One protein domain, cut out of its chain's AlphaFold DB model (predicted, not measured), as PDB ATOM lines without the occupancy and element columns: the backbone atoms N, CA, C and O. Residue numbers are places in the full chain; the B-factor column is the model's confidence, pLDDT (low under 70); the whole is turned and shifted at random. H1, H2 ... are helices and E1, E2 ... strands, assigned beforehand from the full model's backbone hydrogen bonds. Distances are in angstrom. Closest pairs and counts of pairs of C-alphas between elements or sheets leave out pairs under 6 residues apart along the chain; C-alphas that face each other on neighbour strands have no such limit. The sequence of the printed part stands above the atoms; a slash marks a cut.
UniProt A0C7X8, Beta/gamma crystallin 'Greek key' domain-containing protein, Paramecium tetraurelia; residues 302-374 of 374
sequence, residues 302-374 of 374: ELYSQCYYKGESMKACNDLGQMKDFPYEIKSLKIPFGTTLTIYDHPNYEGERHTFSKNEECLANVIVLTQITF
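What this domain is: This is residues 302 to 374 of the 374 residues of the protein "Beta/gamma crystallin 'Greek key' domain-containing protein" of Paramecium tetraurelia (UniProt A0C7X8). Two small sheets of three strands stand opposite each other on two sides of the domain, E2 - E1 - E3 and E5 - E4 - E6, with no C-alpha of one sheet's strands within 8 A of the other's. The short helix H1 sits between the E2 and E6 edges of the two sheets, and the long link of residues 357 to 370 runs from E5 over to the E3 side of the first sheet and back to E6. You have 73 residues before you, with one named helix and six named strands in the order E1 E2 H1 E3 E4 E5 E6; both sheets are antiparallel and the class is mostly strand. The whole is compact, with a radius of gyration of the C-alphas of 11.1 A, and rounded, spanning 29 by 25 by 22 A.

How they stand to each other: Start with E1, residues 302 to 306, the inner strand between E2, residues 310 to 316, and E3, residues 332 to 334. E1 and E2 are a hairpin, antiparallel at 157 degrees; look for N 303 and O 314, 2.9 A apart. E1 and E3 are antiparallel at 161 degrees, with N 334 and O 302 at 2.8 A. In the other sheet, E4, residues 341 to 346, is the inner strand between E5, residues 350 to 356, and E6, residues 371 to 373. E4 and E5 are a hairpin at 156 degrees, with N 343 and O 354 at 2.8 A; E4 and E6 are antiparallel at 152 degrees, with N 373 and O 342 at 3.0 A. H1, residues 320 to 325, only grazes both sheets: its closest C-alphas to E2 are those of Gln 322 and Ala 316, 6.6 A, and to E6 those of Leu 320 and Ile 372, 6.6 A. In H1, 0 of 2 O i to N i+4 pairs are within hydrogen-bond range, but 3 of 3 O i to N i+3 pairs are. E2, H1 and E3 form a split strand-helix-strand unit, two strands running the same way with E1 between them in the sheet, and its crossover is right-handed.

Where its parts are: Find C-alpha 302 at (326.860, 223.141, 225.354), where E1 begins; it runs 12.0 A to C-alpha 306. E2 runs 16.4 A, H1 10.1 A and E3 7.3 A. E4 begins at C-alpha 341, at (316.681, 220.416, 224.526), and runs 15.4 A; E5 runs 17.0 A. E6 runs 7.2 A and ends at C-alpha 373, at (313.196, 225.959, 223.720).

The domain as a whole: The C-alphas farthest apart are those of Tyr 308 and Asn 348, 29.6 A. The printed part has no cut and ends at residue 374, the chain's last residue. The link from E5 to E6, 14 residues, is long. The mean pLDDT of the printed part is 90.8, and residue 374 is under 70.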
ATOM      1  N   GLU A 302     325.719 222.733 226.170       95.69
ATOM      2  CA  GLU A 302     326.860 223.141 225.354       95.69
ATOM      3  C   GLU A 302     326.682 222.617 223.933       95.69
ATOM      4  O   GLU A 302     326.482 221.421 223.724       95.69
ATOM      5  N   LEU A 303     326.745 223.519 222.960       95.88
ATOM      6  CA  LEU A 303     326.633 223.233 221.534       95.88
ATOM      7  C   LEU A 303     328.009 223.358 220.891       95.88
ATOM      8  O   LEU A 303     328.764 224.263 221.239       95.88
ATOM      9  N   TYR A 304     328.320 222.482 219.942       97.38
ATOM     10  CA  TYR A 304     329.623 222.422 219.287       97.38
ATOM     11  C   TYR A 304     329.470 222.352 217.766       97.38
ATOM     12  O   TYR A 304     328.622 221.631 217.232       97.38
ATOM     13  N   SER A 305     330.345 223.073 217.070       97.19
ATOM     14  CA  SER A 305     330.376 223.154 215.604       97.19
ATOM     15  C   SER A 305     330.961 221.916 214.909       97.19
ATOM     16  O   SER A 305     330.838 221.759 213.692       97.19
ATOM     17  N   GLN A 306     331.616 221.021 215.655       98.00
ATOM     18  CA  GLN A 306     332.189 219.772 215.144       98.00
ATOM     19  C   GLN A 306     331.759 218.574 215.995       98.00
ATOM     20  O   GLN A 306     331.293 218.729 217.124       98.00
ATOM     21  N   CYS A 307     331.924 217.367 215.452       98.31
ATOM     22  CA  CYS A 307     331.669 216.134 216.194       98.31
ATOM     23  C   CYS A 307     332.708 215.903 217.303       98.31
ATOM     24  O   CYS A 307     333.823 216.430 217.267       98.31
ATOM     25  N   TYR A 308     332.330 215.073 218.268       98.06
ATOM     26  CA  TYR A 308     333.086 214.699 219.460       98.06
ATOM     27  C   TYR A 308     333.415 215.889 220.367       98.06
ATOM     28  O   TYR A 308     334.491 215.934 220.961       98.06
ATOM     29  N   TYR A 309     332.488 216.852 220.465       97.75
ATOM     30  CA  TYR A 309     332.591 218.033 221.330       97.75
ATOM     31  C   TYR A 309     333.810 218.910 221.010       97.75
ATOM     32  O   TYR A 309     334.558 219.320 221.899       97.75
ATOM     33  N   LYS A 310     334.041 219.158 219.717       98.19
ATOM     34  CA  LYS A 310     335.185 219.929 219.206       98.19
ATOM     35  C   LYS A 310     334.745 221.185 218.457       98.19
ATOM     36  O   LYS A 310     333.590 221.326 218.057       98.19
ATOM     37  N   GLY A 311     335.721 222.053 218.204       97.69
ATOM     38  CA  GLY A 311     335.546 223.291 217.451       97.69
ATOM     39  C   GLY A 311     334.958 224.419 218.290       97.69
ATOM     40  O   GLY A 311     334.989 224.378 219.520       97.69
ATOM     41  N   GLU A 312     334.427 225.423 217.597       97.12
ATOM     42  CA  GLU A 312     333.694 226.525 218.216       97.12
ATOM     43  C   GLU A 312     332.520 225.978 219.013       97.12
ATOM     44  O   GLU A 312     331.814 225.072 218.546       97.12
ATOM     45  N   SER A 313     332.336 226.520 220.211       96.12
ATOM     46  CA  SER A 313     331.325 226.059 221.149       96.12
ATOM     47  C   SER A 313     330.595 227.225 221.790       96.12
ATOM     48  O   SER A 313     331.122 228.332 221.901       96.12
ATOM     49  N   MET A 314     329.365 226.965 222.209       94.56
ATOM     50  CA  MET A 314     328.560 227.910 222.962       94.56
ATOM     51  C   MET A 314     327.909 227.203 224.137       94.56
ATOM     52  O   MET A 314     327.400 226.094 224.000       94.56
ATOM     53  N   LYS A 315     327.885 227.885 225.281       94.12
ATOM     54  CA  LYS A 315     327.220 227.432 226.496       94.12
ATOM     55  C   LYS A 315     325.970 228.270 226.740       94.12
ATOM     56  O   LYS A 315     326.059 229.490 226.801       94.12
ATOM     57  N   ALA A 316     324.825 227.619 226.896       91.88
ATOM     58  CA  ALA A 316     323.547 228.266 227.161       91.88
ATOM     59  C   ALA A 316     323.015 227.843 228.530       91.88
ATOM     60  O   ALA A 316     322.664 226.683 228.757       91.88
ATOM     61  N   CYS A 317     322.976 228.806 229.448       91.06
ATOM     62  CA  CYS A 317     322.537 228.629 230.826       91.06
ATOM     63  C   CYS A 317     321.236 229.404 231.033       91.06
ATOM     64  O   CYS A 317     321.283 230.630 231.068       91.06
ATOM     65  N   ASN A 318     320.096 228.726 231.188       82.62
ATOM     66  CA  ASN A 318     318.776 229.315 231.495       82.62
ATOM     67  C   ASN A 318     318.214 230.358 230.497       82.62
ATOM     68  O   ASN A 318     317.029 230.672 230.573       82.62
ATOM     69  N   ASP A 319     319.018 230.893 229.576       78.81
ATOM     70  CA  ASP A 319     318.642 231.925 228.613       78.81
ATOM     71  C   ASP A 319     318.986 231.492 227.184       78.81
ATOM     72  O   ASP A 319     320.143 231.305 226.807       78.81
ATOM     73  N   LEU A 320     317.934 231.356 226.384       73.25
ATOM     74  CA  LEU A 320     317.976 231.004 224.965       73.25
ATOM     75  C   LEU A 320     318.411 232.182 224.088       73.25
ATOM     76  O   LEU A 320     318.770 231.985 222.928       73.25
ATOM     77  N   GLY A 321     318.376 233.410 224.615       76.69
ATOM     78  CA  GLY A 321     318.762 234.613 223.886       76.69
ATOM     79  C   GLY A 321     320.192 234.542 223.358       76.69
ATOM     80  O   GLY A 321     320.438 234.963 222.231       76.69
ATOM     81  N   GLN A 322     321.093 233.922 224.122       76.38
ATOM     82  CA  GLN A 322     322.506 233.784 223.762       76.38
ATOM     83  C   GLN A 322     322.722 232.846 222.567       76.38
ATOM     84  O   GLN A 322     323.683 233.013 221.827       76.38
ATOM     85  N   MET A 323     321.798 231.909 222.319       80.88
ATOM     86  CA  MET A 323     321.908 230.942 221.220       80.88
ATOM     87  C   MET A 323     321.704 231.556 219.834       80.88
ATOM     88  O   MET A 323     322.154 230.980 218.847       80.88
ATOM     89  N   LYS A 324     321.077 232.736 219.741       82.00
ATOM     90  CA  LYS A 324     320.881 233.438 218.460       82.00
ATOM     91  C   LYS A 324     322.188 233.902 217.828       82.00
ATOM     92  O   LYS A 324     322.245 234.070 216.615       82.00
ATOM     93  N   ASP A 325     323.215 234.089 218.648       84.50
ATOM     94  CA  ASP A 325     324.509 234.594 218.211       84.50
ATOM     95  C   ASP A 325     325.486 233.465 217.857       84.50
ATOM     96  O   ASP A 325     326.662 233.740 217.643       84.50
ATOM     97  N   PHE A 326     325.042 232.199 217.798       91.12
ATOM     98  CA  PHE A 326     325.883 231.082 217.364       91.12
ATOM     99  C   PHE A 326     325.801 230.939 215.838       91.12
ATOM    100  O   PHE A 326     324.820 230.398 215.331       91.12
ATOM    101  N   PRO A 327     326.807 231.399 215.070       91.00
ATOM    102  CA  PRO A 327     326.718 231.426 213.613       91.00
ATOM    103  C   PRO A 327     327.032 230.064 212.975       91.00
ATOM    104  O   PRO A 327     327.104 229.965 211.751       91.00
ATOM    105  N   TYR A 328     327.299 229.037 213.786       93.44
ATOM    106  CA  TYR A 328     327.798 227.751 213.328       93.44
ATOM    107  C   TYR A 328     326.702 226.689 213.326       93.44
ATOM    108  O   TYR A 328     325.828 226.645 214.188       93.44
ATOM    109  N   GLU A 329     326.811 225.783 212.363       94.81
ATOM    110  CA  GLU A 329     326.061 224.534 212.327       94.81
ATOM    111  C   GLU A 329     326.381 223.669 213.551       94.81
ATOM    112  O   GLU A 329     327.552 223.427 213.848       94.81
ATOM    113  N   ILE A 330     325.357 223.160 214.240       95.50
ATOM    114  CA  ILE A 330     325.557 222.275 215.391       95.50
ATOM    115  C   ILE A 330     325.827 220.860 214.882       95.50
ATOM    116  O   ILE A 330     325.030 220.298 214.127       95.50
ATOM    117  N   LYS A 331     326.932 220.263 215.339       97.31
ATOM    118  CA  LYS A 331     327.310 218.877 215.017       97.31
ATOM    119  C   LYS A 331     327.435 217.973 216.233       97.31
ATOM    120  O   LYS A 331     327.341 216.763 216.076       97.31
ATOM    121  N   SER A 332     327.633 218.517 217.429       97.88
ATOM    122  CA  SER A 332     327.551 217.752 218.679       97.88
ATOM    123  C   SER A 332     327.065 218.631 219.824       97.88
ATOM    124  O   SER A 332     327.114 219.862 219.734       97.88
ATOM    125  N   LEU A 333     326.539 218.012 220.880       97.44
ATOM    126  CA  LEU A 333     325.956 218.735 222.008       97.44
ATOM    127  C   LEU A 333     326.057 217.958 223.320       97.44
ATOM    128  O   LEU A 333     325.987 216.730 223.343       97.44
ATOM    129  N   LYS A 334     326.203 218.691 224.426       97.31
ATOM    130  CA  LYS A 334     326.141 218.155 225.790       97.31
ATOM    131  C   LYS A 334     324.899 218.681 226.493       97.31
ATOM    132  O   LYS A 334     324.682 219.892 226.543       97.31
ATOM    133  N   ILE A 335     324.116 217.767 227.054       95.81
ATOM    134  CA  ILE A 335     322.892 218.047 227.798       95.81
ATOM    135  C   ILE A 335     323.073 217.560 229.236       95.81
ATOM    136  O   ILE A 335     323.325 216.372 229.453       95.81
ATOM    137  N   PRO A 336     322.938 218.454 230.230       94.62
ATOM    138  CA  PRO A 336     322.937 218.074 231.633       94.62
ATOM    139  C   PRO A 336     321.869 217.026 231.937       94.62
ATOM    140  O   PRO A 336     320.772 217.040 231.377       94.62
ATOM    141  N   PHE A 337     322.177 216.131 232.872       93.94
ATOM    142  CA  PHE A 337     321.222 215.119 233.300       93.94
ATOM    143  C   PHE A 337     319.939 215.768 233.840       93.94
ATOM    144  O   PHE A 337     319.997 216.671 234.672       93.94
ATOM    145  N   GLY A 338     318.785 215.281 233.379       93.75
ATOM    146  CA  GLY A 338     317.471 215.808 233.760       93.75
ATOM    147  C   GLY A 338     316.974 216.977 232.905       93.75
ATOM    148  O   GLY A 338     315.835 217.400 233.092       93.75
ATOM    149  N   THR A 339     317.768 217.460 231.946       93.12
ATOM    150  CA  THR A 339     317.369 218.519 231.010       93.12
ATOM    151  C   THR A 339     316.969 217.930 229.657       93.12
ATOM    152  O   THR A 339     317.461 216.882 229.239       93.12
ATOM    153  N   THR A 340     316.061 218.608 228.957       94.69
ATOM    154  CA  THR A 340     315.700 218.305 227.570       94.69
ATOM    155  C   THR A 340     315.925 219.550 226.716       94.69
ATOM    156  O   THR A 340     315.636 220.662 227.141       94.69
ATOM    157  N   LEU A 341     316.474 219.370 225.520       93.31
ATOM    158  CA  LEU A 341     316.681 220.416 224.526       93.31
ATOM    159  C   LEU A 341     315.743 220.157 223.354       93.31
ATOM    160  O   LEU A 341     315.789 219.075 222.771       93.31
ATOM    161  N   THR A 342     314.932 221.144 222.978       93.38
ATOM    162  CA  THR A 342     314.110 221.066 221.765       93.38
ATOM    163  C   THR A 342     314.525 222.154 220.780       93.38
ATOM    164  O   THR A 342     314.480 223.342 221.102       93.38
ATOM    165  N   ILE A 343     314.928 221.738 219.580       91.44
ATOM    166  CA  ILE A 343     315.350 222.615 218.484       91.44
ATOM    167  C   ILE A 343     314.306 222.549 217.373       91.44
ATOM    168  O   ILE A 343     313.836 221.463 217.027       91.44
ATOM    169  N   TYR A 344     313.969 223.715 216.829       89.81
ATOM    170  CA  TYR A 344     313.095 223.865 215.671       89.81
ATOM    171  C   TYR A 344     313.921 224.354 214.484       89.81
ATOM    172  O   TYR A 344     314.836 225.162 214.660       89.81
ATOM    173  N   ASP A 345     313.616 223.853 213.290       88.25
ATOM    174  CA  ASP A 345     314.290 224.253 212.052       88.25
ATOM    175  C   ASP A 345     313.777 225.598 211.505       88.25
ATOM    176  O   ASP A 345     314.522 226.290 210.807       88.25
ATOM    177  N   HIS A 346     312.575 226.049 211.894       87.56
ATOM    178  CA  HIS A 346     312.028 227.360 211.537       87.56
ATOM    179  C   HIS A 346     311.874 228.311 212.741       87.56
ATOM    180  O   HIS A 346     311.704 227.896 213.893       87.56
ATOM    181  N   PRO A 347     311.874 229.636 212.490       84.75
ATOM    182  CA  PRO A 347     311.506 230.622 213.495       84.75
ATOM    183  C   PRO A 347     310.082 230.435 214.037       84.75
ATOM    184  O   PRO A 347     309.205 229.900 213.374       84.75
ATOM    185  N   ASN A 348     309.842 230.981 215.226       86.75
ATOM    186  CA  ASN A 348     308.597 230.949 215.994       86.75
ATOM    187  C   ASN A 348     308.154 229.543 216.424       86.75
ATOM    188  O   ASN A 348     306.964 229.321 216.632       86.75
ATOM    189  N   TYR A 349     309.115 228.634 216.617       90.81
ATOM    190  CA  TYR A 349     308.869 227.245 217.026       90.81
ATOM    191  C   TYR A 349     308.028 226.461 216.009       90.81
ATOM    192  O   TYR A 349     307.175 225.651 216.374       90.81
ATOM    193  N   GLU A 350     308.250 226.734 214.724       90.81
ATOM    194  CA  GLU A 350     307.570 226.075 213.611       90.81
ATOM    195  C   GLU A 350     308.483 225.031 212.947       90.81
ATOM    196  O   GLU A 350     309.688 224.998 213.188       90.81
ATOM    197  N   GLY A 351     307.894 224.192 212.091       91.25
ATOM    198  CA  GLY A 351     308.621 223.230 211.263       91.25
ATOM    199  C   GLY A 351     309.002 221.921 211.965       91.25
ATOM    200  O   GLY A 351     308.263 221.423 212.822       91.25
ATOM    201  N   GLU A 352     310.105 221.313 211.527       93.00
ATOM    202  CA  GLU A 352     310.624 220.061 212.073       93.00
ATOM    203  C   GLU A 352     311.183 220.275 213.485       93.00
ATOM    204  O   GLU A 352     311.903 221.233 213.773       93.00
ATOM    205  N   ARG A 353     310.818 219.359 214.388       94.00
ATOM    206  CA  ARG A 353     311.169 219.417 215.807       94.00
ATOM    207  C   ARG A 353     312.114 218.280 216.163       94.00
ATOM    208  O   ARG A 353     311.730 217.113 216.092       94.00
ATOM    209  N   HIS A 354     313.283 218.631 216.684       94.44
ATOM    210  CA  HIS A 354     314.256 217.679 217.211       94.44
ATOM    211  C   HIS A 354     314.385 217.832 218.723       94.44
ATOM    212  O   HIS A 354     314.631 218.929 219.224       94.44
ATOM    213  N   THR A 355     314.228 216.730 219.457       95.88
ATOM    214  CA  THR A 355     314.299 216.719 220.919       95.88
ATOM    215  C   THR A 355     315.430 215.816 221.388       95.88
ATOM    216  O   THR A 355     315.493 214.644 221.021       95.88
ATOM    217  N   PHE A 356     316.292 216.355 222.242       96.38
ATOM    218  CA  PHE A 356     317.472 215.690 222.777       96.38
ATOM    219  C   PHE A 356     317.410 215.688 224.304       96.38
ATOM    220  O   PHE A 356     317.103 216.702 224.923       96.38
ATOM    221  N   SER A 357     317.709 214.551 224.923       96.75
ATOM    222  CA  SER A 357     317.719 214.387 226.392       96.75
ATOM    223  C   SER A 357     319.052 213.851 226.920       96.75
ATOM    224  O   SER A 357     319.190 213.549 228.104       96.75
ATOM    225  N   LYS A 358     320.031 213.680 226.028       97.31
ATOM    226  CA  LYS A 358     321.343 213.097 226.304       97.31
ATOM    227  C   LYS A 358     322.400 213.814 225.475       97.31
ATOM    228  O   LYS A 358     322.078 214.539 224.536       97.31
ATOM    229  N   ASN A 359     323.656 213.595 225.839       97.56
ATOM    230  CA  ASN A 359     324.780 214.048 225.033       97.56
ATOM    231  C   ASN A 359     324.782 213.313 223.692       97.56
ATOM    232  O   ASN A 359     324.599 212.098 223.660       97.56
ATOM    233  N   GLU A 360     325.050 214.047 222.620       97.94
ATOM    234  CA  GLU A 360     325.197 213.505 221.275       97.94
ATOM    235  C   GLU A 360     326.588 213.863 220.763       97.94
ATOM    236  O   GLU A 360     326.907 215.039 220.560       97.94
ATOM    237  N   GLU A 361     327.426 212.847 220.558       98.25
ATOM    238  CA  GLU A 361     328.800 213.035 220.085       98.25
ATOM    239  C   GLU A 361     328.848 213.484 218.627       98.25
ATOM    240  O   GLU A 361     329.774 214.187 218.239       98.25
ATOM    241  N   CYS A 362     327.887 213.083 217.799       98.12
ATOM    242  CA  CYS A 362     327.838 213.480 216.398       98.12
ATOM    243  C   CYS A 362     326.404 213.345 215.885       98.12
ATOM    244  O   CYS A 362     325.869 212.241 215.805       98.12
ATOM    245  N   LEU A 363     325.779 214.470 215.548       96.56
ATOM    246  CA  LEU A 363     324.438 214.493 214.979       96.56
ATOM    247  C   LEU A 363     324.485 213.977 213.538       96.56
ATOM    248  O   LEU A 363     325.296 214.434 212.733       96.56
ATOM    249  N   ALA A 364     323.602 213.031 213.211       95.00
ATOM    250  CA  ALA A 364     323.498 212.485 211.858       95.00
ATOM    251  C   ALA A 364     323.061 213.552 210.842       95.00
ATOM    252  O   ALA A 364     323.556 213.583 209.717       95.00
ATOM    253  N   ASN A 365     322.167 214.444 211.273       92.69
ATOM    254  CA  ASN A 365     321.710 215.583 210.497       92.69
ATOM    255  C   ASN A 365     322.294 216.857 211.091       92.69
ATOM    256  O   ASN A 365     322.263 217.065 212.305       92.69
ATOM    257  N   VAL A 366     322.823 217.708 210.221       88.19
ATOM    258  CA  VAL A 366     323.340 219.010 210.619       88.19
ATOM    259  C   VAL A 366     322.168 219.928 210.939       88.19
ATOM    260  O   VAL A 366     321.262 220.079 210.122       88.19
ATOM    261  N   ILE A 367     322.197 220.551 212.117       87.06
ATOM    262  CA  ILE A 367     321.129 221.445 212.565       87.06
ATOM    263  C   ILE A 367     321.612 222.886 212.453       87.06
ATOM    264  O   ILE A 367     322.610 223.273 213.070       87.06
ATOM    265  N   VAL A 368     320.887 223.683 211.666       84.88
ATOM    266  CA  VAL A 368     321.064 225.136 211.610       84.88
ATOM    267  C   VAL A 368     320.130 225.760 212.631       84.88
ATOM    268  O   VAL A 368     318.929 225.502 212.657       84.88
ATOM    269  N   LEU A 369     320.707 226.571 213.502       78.56
ATOM    270  CA  LEU A 369     320.037 227.110 214.669       78.56
ATOM    271  C   LEU A 369     319.138 228.281 214.245       78.56
ATOM    272  O   LEU A 369     319.626 229.384 214.004       78.56
ATOM    273  N   THR A 370     317.829 228.051 214.132       79.06
ATOM    274  CA  THR A 370     316.865 229.139 213.899       79.06
ATOM    275  C   THR A 370     316.175 229.548 215.196       79.06
ATOM    276  O   THR A 370     316.200 230.740 215.515       79.06
ATOM    277  N   GLN A 371     315.633 228.602 215.983       74.69
ATOM    278  CA  GLN A 371     315.113 228.824 217.347       74.69
ATOM    279  C   GLN A 371     315.177 227.575 218.251       74.69
ATOM    280  O   GLN A 371     315.150 226.440 217.782       74.69
ATOM    281  N   ILE A 372     315.237 227.792 219.574       71.50
ATOM    282  CA  ILE A 372     315.351 226.737 220.603       71.50
ATOM    283  C   ILE A 372     314.384 227.009 221.769       71.50
ATOM    284  O   ILE A 372     314.122 228.171 222.089       71.50
ATOM    285  N   THR A 373     313.881 225.945 222.410       71.56
ATOM    286  CA  THR A 373     313.196 225.959 223.720       71.56
ATOM    287  C   THR A 373     313.772 224.906 224.671       71.56
ATOM    288  O   THR A 373     314.197 223.841 224.213       71.56
ATOM    289  N   PHE A 374     313.720 225.175 225.980       66.00
ATOM    290  CA  PHE A 374     314.058 224.221 227.046       66.00
ATOM    291  C   PHE A 374     312.808 223.638 227.700       66.00
ATOM    292  O   PHE A 374     311.825 224.403 227.847       66.00
TER     293      PHE A 374